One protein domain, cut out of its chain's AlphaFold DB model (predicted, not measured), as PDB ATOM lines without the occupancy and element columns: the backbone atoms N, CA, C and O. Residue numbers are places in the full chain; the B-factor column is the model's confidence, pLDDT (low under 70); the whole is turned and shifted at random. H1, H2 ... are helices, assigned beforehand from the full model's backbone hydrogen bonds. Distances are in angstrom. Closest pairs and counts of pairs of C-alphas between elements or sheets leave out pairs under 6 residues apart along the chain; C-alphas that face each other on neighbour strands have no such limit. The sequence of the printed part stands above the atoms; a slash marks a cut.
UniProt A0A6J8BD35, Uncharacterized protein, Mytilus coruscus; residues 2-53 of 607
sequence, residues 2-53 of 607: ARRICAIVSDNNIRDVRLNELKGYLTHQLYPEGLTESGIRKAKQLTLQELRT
ATOM      1  N   ALA A   2     123.356 126.833 106.657       90.62
ATOM      2  CA  ALA A   2     124.184 127.205 107.816       90.62
ATOM      3  C   ALA A   2     124.915 128.563 107.685       90.62
ATOM      4  O   ALA A   2     124.808 129.388 108.582       90.62
ATOM      5  N   ARG A   3     125.541 128.870 106.532       90.75
ATOM      6  CA  ARG A   3     126.166 130.193 106.280       90.75
ATOM      7  C   ARG A   3     125.205 131.376 106.470       90.75
ATOM      8  O   ARG A   3     125.614 132.400 106.993       90.75
ATOM      9  N   ARG A   4     123.935 131.241 106.065       88.06
ATOM     10  CA  ARG A   4     122.930 132.310 106.222       88.06
ATOM     11  C   ARG A   4     122.580 132.520 107.694       88.06
ATOM     12  O   ARG A   4     122.514 133.658 108.132       88.06
ATOM     13  N   ILE A   5     122.430 131.434 108.454       90.88
ATOM     14  CA  ILE A   5     122.190 131.498 109.903       90.88
ATOM     15  C   ILE A   5     123.372 132.184 110.598       90.88
ATOM     16  O   ILE A   5     123.166 133.140 111.338       90.88
ATOM     17  N   CYS A   6     124.608 131.774 110.290       90.62
ATOM     18  CA  CYS A   6     125.818 132.389 110.843       90.62
ATOM     19  C   CYS A   6     125.993 133.865 110.440       90.62
ATOM     20  O   CYS A   6     126.576 134.628 111.201       90.62
ATOM     21  N   ALA A   7     125.500 134.278 109.265       88.94
ATOM     22  CA  ALA A   7     125.610 135.659 108.783       88.94
ATOM     23  C   ALA A   7     124.577 136.618 109.404       88.94
ATOM     24  O   ALA A   7     124.859 137.811 109.538       88.94
ATOM     25  N   ILE A   8     123.378 136.109 109.710       88.31
ATOM     26  CA  ILE A   8     122.231 136.897 110.188       88.31
ATOM     27  C   ILE A   8     122.201 136.947 111.717       88.31
ATOM     28  O   ILE A   8     121.947 138.000 112.293       88.31
ATOM     29  N   VAL A   9     122.459 135.819 112.380       89.12
ATOM     30  CA  VAL A   9     122.340 135.707 113.836       89.12
ATOM     31  C   VAL A   9     123.682 136.044 114.473       89.12
ATOM     32  O   VAL A   9     124.608 135.234 114.431       89.12
ATOM     33  N   SER A  10     123.811 137.243 115.040       84.12
ATOM     34  CA  SER A  10     125.039 137.737 115.683       84.12
ATOM     35  C   SER A  10     125.308 137.104 117.053       84.12
ATOM     36  O   SER A  10     126.467 136.862 117.379       84.12
ATOM     37  N   ASP A  11     124.257 136.783 117.810       92.25
ATOM     38  CA  ASP A  11     124.347 136.112 119.110       92.25
ATOM     39  C   ASP A  11     124.726 134.627 118.958       92.25
ATOM     40  O   ASP A  11     124.108 133.894 118.184       92.25
ATOM     41  N   ASN A  12     125.746 134.171 119.693       88.00
ATOM     42  CA  ASN A  12     126.269 132.807 119.568       88.00
ATOM     43  C   ASN A  12     125.312 131.737 120.121       88.00
ATOM     44  O   ASN A  12     125.195 130.673 119.515       88.00
ATOM     45  N   ASN A  13     124.591 132.022 121.209       88.44
ATOM     46  CA  ASN A  13     123.661 131.074 121.821       88.44
ATOM     47  C   ASN A  13     122.446 130.867 120.912       88.44
ATOM     48  O   ASN A  13     122.068 129.736 120.608       88.44
ATOM     49  N   ILE A  14     121.882 131.961 120.392       87.12
ATOM     50  CA  ILE A  14     120.759 131.898 119.446       87.12
ATOM     51  C   ILE A  14     121.204 131.223 118.143       87.12
ATOM     52  O   ILE A  14     120.463 130.419 117.575       87.12
ATOM     53  N   ARG A  15     122.422 131.505 117.661       93.94
ATOM     54  CA  ARG A  15     122.964 130.878 116.448       93.94
ATOM     55  C   ARG A  15     123.065 129.362 116.599       93.94
ATOM     56  O   ARG A  15     122.705 128.651 115.664       93.94
ATOM     57  N   ASP A  16     123.505 128.874 117.752       92.06
ATOM     58  CA  ASP A  16     123.624 127.440 118.013       92.06
ATOM     59  C   ASP A  16     122.265 126.750 118.110       92.06
ATOM     60  O   ASP A  16     122.084 125.697 117.495       92.06
ATOM     61  N   VAL A  17     121.277 127.388 118.743       92.38
ATOM     62  CA  VAL A  17     119.883 126.915 118.714       92.38
ATOM     63  C   VAL A  17     119.380 126.814 117.272       92.38
ATOM     64  O   VAL A  17     118.909 125.756 116.864       92.38
ATOM     65  N   ARG A  18     119.558 127.853 116.443       90.25
ATOM     66  CA  ARG A  18     119.115 127.840 115.033       90.25
ATOM     67  C   ARG A  18     119.852 126.814 114.172       90.25
ATOM     68  O   ARG A  18     119.269 126.254 113.245       90.25
ATOM     69  N   LEU A  19     121.134 126.563 114.435       93.88
ATOM     70  CA  LEU A  19     121.896 125.525 113.735       93.88
ATOM     71  C   LEU A  19     121.460 124.117 114.161       93.88
ATOM     72  O   LEU A  19     121.414 123.231 113.309       93.88
ATOM     73  N   ASN A  20     121.078 123.923 115.425       89.12
ATOM     74  CA  ASN A  20     120.488 122.675 115.910       89.12
ATOM     75  C   ASN A  20     119.070 122.461 115.368       89.12
ATOM     76  O   ASN A  20     118.756 121.354 114.946       89.12
ATOM     77  N   GLU A  21     118.247 123.507 115.276       88.94
ATOM     78  CA  GLU A  21     116.955 123.454 114.580       88.94
ATOM     79  C   GLU A  21     117.139 123.089 113.101       88.94
ATOM     80  O   GLU A  21     116.421 122.242 112.581       88.94
ATOM     81  N   LEU A  22     118.135 123.678 112.421       87.94
ATOM     82  CA  LEU A  22     118.479 123.313 111.047       87.94
ATOM     83  C   LEU A  22     118.927 121.849 110.956       87.94
ATOM     84  O   LEU A  22     118.525 121.162 110.019       87.94
ATOM     85  N   LYS A  23     119.744 121.371 111.904       86.56
ATOM     86  CA  LYS A  23     120.146 119.963 111.982       86.56
ATOM     87  C   LYS A  23     118.912 119.075 112.141       86.56
ATOM     88  O   LYS A  23     118.721 118.193 111.319       86.56
ATOM     89  N   GLY A  24     118.039 119.362 113.106       67.75
ATOM     90  CA  GLY A  24     116.793 118.627 113.334       67.75
ATOM     91  C   GLY A  24     115.865 118.631 112.117       67.75
ATOM     92  O   GLY A  24     115.386 117.576 111.708       67.75
ATOM     93  N   TYR A  25     115.684 119.786 111.470       76.38
ATOM     94  CA  TYR A  25     114.918 119.911 110.230       76.38
ATOM     95  C   TYR A  25     115.504 119.041 109.113       76.38
ATOM     96  O   TYR A  25     114.777 118.294 108.464       76.38
ATOM     97  N   LEU A  26     116.818 119.106 108.892       70.06
ATOM     98  CA  LEU A  26     117.488 118.328 107.851       70.06
ATOM     99  C   LEU A  26     117.473 116.827 108.161       70.06
ATOM    100  O   LEU A  26     117.207 116.045 107.253       70.06
ATOM    101  N   THR A  27     117.653 116.428 109.421       63.75
ATOM    102  CA  THR A  27     117.499 115.041 109.886       63.75
ATOM    103  C   THR A  27     116.075 114.534 109.665       63.75
ATOM    104  O   THR A  27     115.892 113.416 109.194       63.75
ATOM    105  N   HIS A  28     115.056 115.359 109.917       55.41
ATOM    106  CA  HIS A  28     113.660 115.011 109.638       55.41
ATOM    107  C   HIS A  28     113.381 114.887 108.129       55.41
ATOM    108  O   HIS A  28     112.636 114.018 107.694       55.41
ATOM    109  N   GLN A  29     114.056 115.694 107.304       55.50
ATOM    110  CA  GLN A  29     114.094 115.536 105.842       55.50
ATOM    111  C   GLN A  29     115.042 114.409 105.380       55.50
ATOM    112  O   GLN A  29     115.265 114.228 104.181       55.50
ATOM    113  N   LEU A  30     115.573 113.635 106.331       45.56
ATOM    114  CA  LEU A  30     116.456 112.486 106.166       45.56
ATOM    115  C   LEU A  30     117.856 112.806 105.617       45.56
ATOM    116  O   LEU A  30     118.578 111.879 105.287       45.56
ATOM    117  N   TYR A  31     118.298 114.063 105.546       56.69
ATOM    118  CA  TYR A  31     119.662 114.391 105.102       56.69
ATOM    119  C   TYR A  31     120.737 113.710 105.977       56.69
ATOM    120  O   TYR A  31     120.564 113.625 107.194       56.69
ATOM    121  N   PRO A  32     121.887 113.285 105.405       59.41
ATOM    122  CA  PRO A  32     122.955 112.650 106.172       59.41
ATOM    123  C   PRO A  32     123.465 113.544 107.298       59.41
ATOM    124  O   PRO A  32     123.847 114.698 107.066       59.41
ATOM    125  N   GLU A  33     123.543 112.985 108.501       68.31
ATOM    126  CA  GLU A  33     123.996 113.711 109.684       68.31
ATOM    127  C   GLU A  33     125.430 114.222 109.501       68.31
ATOM    128  O   GLU A  33     125.667 115.417 109.634       68.31
ATOM    129  N   GLY A  34     126.355 113.378 109.029       71.38
ATOM    130  CA  GLY A  34     127.747 113.782 108.789       71.38
ATOM    131  C   GLY A  34     127.911 114.894 107.740       71.38
ATOM    132  O   GLY A  34     128.780 115.758 107.876       71.38
ATOM    133  N   LEU A  35     127.051 114.937 106.712       71.25
ATOM    134  CA  LEU A  35     127.057 116.023 105.722       71.25
ATOM    135  C   LEU A  35     126.522 117.322 106.336       71.25
ATOM    136  O   LEU A  35     127.096 118.395 106.134       71.25
ATOM    137  N   THR A  36     125.442 117.211 107.108       78.62
ATOM    138  CA  THR A  36     124.804 118.325 107.812       78.62
ATOM    139  C   THR A  36     125.758 118.938 108.834       78.62
ATOM    140  O   THR A  36     126.014 120.142 108.803       78.62
ATOM    141  N   GLU A  37     126.375 118.106 109.669       86.25
ATOM    142  CA  GLU A  37     127.379 118.501 110.654       86.25
ATOM    143  C   GLU A  37     128.615 119.098 109.997       86.25
ATOM    144  O   GLU A  37     129.076 120.164 110.405       86.25
ATOM    145  N   SER A  38     129.127 118.482 108.925       84.31
ATOM    146  CA  SER A  38     130.252 119.055 108.193       84.31
ATOM    147  C   SER A  38     129.902 120.422 107.597       84.31
ATOM    148  O   SER A  38     130.767 121.297 107.565       84.31
ATOM    149  N   GLY A  39     128.678 120.618 107.105       86.44
ATOM    150  CA  GLY A  39     128.210 121.897 106.572       86.44
ATOM    151  C   GLY A  39     128.078 122.974 107.651       86.44
ATOM    152  O   GLY A  39     128.493 124.115 107.434       86.44
ATOM    153  N   ILE A  40     127.551 122.609 108.823       94.00
ATOM    154  CA  ILE A  40     127.442 123.486 109.996       94.00
ATOM    155  C   ILE A  40     128.834 123.867 110.509       94.00
ATOM    156  O   ILE A  40     129.124 125.053 110.668       94.00
ATOM    157  N   ARG A  41     129.725 122.886 110.687       93.62
ATOM    158  CA  ARG A  41     131.108 123.093 111.132       93.62
ATOM    159  C   ARG A  41     131.862 124.045 110.205       93.62
ATOM    160  O   ARG A  41     132.444 125.012 110.683       93.62
ATOM    161  N   LYS A  42     131.793 123.820 108.886       91.44
ATOM    162  CA  LYS A  42     132.412 124.710 107.887       91.44
ATOM    163  C   LYS A  42     131.847 126.130 107.962       91.44
ATOM    164  O   LYS A  42     132.596 127.081 107.810       91.44
ATOM    165  N   ALA A  43     130.543 126.292 108.193       90.75
ATOM    166  CA  ALA A  43     129.932 127.616 108.298       90.75
ATOM    167  C   ALA A  43     130.344 128.373 109.572       90.75
ATOM    168  O   ALA A  43     130.550 129.580 109.500       90.75
ATOM    169  N   LYS A  44     130.496 127.677 110.708       91.94
ATOM    170  CA  LYS A  44     130.936 128.274 111.981       91.94
ATOM    171  C   LYS A  44     132.374 128.805 111.948       91.94
ATOM    172  O   LYS A  44     132.702 129.683 112.733       91.94
ATOM    173  N   GLN A  45     133.216 128.264 111.069       91.31
ATOM    174  CA  GLN A  45     134.633 128.630 110.949       91.31
ATOM    175  C   GLN A  45     134.881 129.867 110.074       91.31
ATOM    176  O   GLN A  45     136.013 130.329 109.996       91.31
ATOM    177  N   LEU A  46     133.849 130.391 109.407       87.81
ATOM    178  CA  LEU A  46     133.972 131.543 108.519       87.81
ATOM    179  C   LEU A  46     133.756 132.850 109.285       87.81
ATOM    180  O   LEU A  46     132.841 132.965 110.103       87.81
ATOM    181  N   THR A  47     134.553 133.861 108.960       88.81
ATOM    182  CA  THR A  47     134.374 135.232 109.444       88.81
ATOM    183  C   THR A  47     133.079 135.849 108.907       88.81
ATOM    184  O   THR A  47     132.547 135.446 107.869       88.81
ATOM    185  N   LEU A  48     132.562 136.882 109.585       83.56
ATOM    186  CA  LEU A  48     131.355 137.595 109.143       83.56
ATOM    187  C   LEU A  48     131.514 138.163 107.721       83.56
ATOM    188  O   LEU A  48     130.559 138.161 106.943       83.56
ATOM    189  N   GLN A  49     132.725 138.613 107.381       84.44
ATOM    190  CA  GLN A  49     133.057 139.097 106.048       84.44
ATOM    191  C   GLN A  49     132.974 137.955 105.032       84.44
ATOM    192  O   GLN A  49     132.204 138.063 104.088       84.44
ATOM    193  N   GLU A  50     133.627 136.815 105.272       85.19
ATOM    194  CA  GLU A  50     133.564 135.645 104.380       85.19
ATOM    195  C   GLU A  50     132.159 135.054 104.234       85.19
ATOM    196  O   GLU A  50     131.821 134.525 103.175       85.19
ATOM    197  N   LEU A  51     131.337 135.115 105.287       85.25
ATOM    198  CA  LEU A  51     129.947 134.660 105.276       85.25
ATOM    199  C   LEU A  51     129.062 135.533 104.381       85.25
ATOM    200  O   LEU A  51     128.182 134.996 103.700       85.25
ATOM    201  N   ARG A  52     129.308 136.850 104.393       80.94
ATOM    202  CA  ARG A  52     128.598 137.867 103.602       80.94
ATOM    203  C   ARG A  52     129.151 138.013 102.192       80.94
ATOM    204  O   ARG A  52     128.404 138.428 101.311       80.94
ATOM    205  N   THR A  53     130.402 137.621 101.964       80.25
ATOM    206  CA  THR A  53     130.957 137.501 100.622       80.25
ATOM    207  C   THR A  53     130.182 136.405  99.889       80.25
ATOM    208  O   THR A  53     130.168 135.246 100.337       80.25
TER     209      THR A  53
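AT A GLANCE: This is residues 2 to 53 of the 607 residues of an uncharacterized protein of Mytilus coruscus (UniProt A0A6J8BD35). Two longer helices, H2 and H3, form a hairpin, with short H1 packed on both near the end away from their link and small H4 on H1 at that end. The 52 printed residues hold H1 to H4 in chain order, all helix, with no named strand. The whole is compact, radius of gyration of the C-alphas 10.8 A, yet elongated, spanning 31 by 18 by 13 A.

HOW THE PARTS SIT: H1, residues 2 to 8, is the hub. H2, residues 12 to 28, touches H1 with residues 15 to 22 alone, closest C-alphas Cys 6 and Arg 15, 6.5 A; this hairpin has a shallow tilt of 34.8 degrees, only just short of steep, opposite ways. H3, residues 33 to 44, touches H2 in a hairpin, closest C-alphas Lys 23 and Thr 36, 6.5 A, at a shallow 25 degrees, opposite ways. Residues 39 to 44 alone touch H1, closest C-alphas Arg 3 and Ala 43, 5.0 A. H4, residues 48 to 52, touches H1, closest C-alphas Ala 7 and Leu 51, 5.7 A; H2 and H4 are apart. In H1, H2, H3 and H4 every O i to N i+4 pair is within hydrogen-bond range.

IN THESE COORDINATES: H1 begins at C-alpha 2 (124.184, 127.205, 107.816); H4 ends at C-alpha 52 (128.598, 137.867, 103.602). H2 is 24.0 A long, H3 16.3 A.

THE WHOLE: The printed part has no cut and its three links are tight. Residues 24 and 27 to 33 have pLDDT under 70.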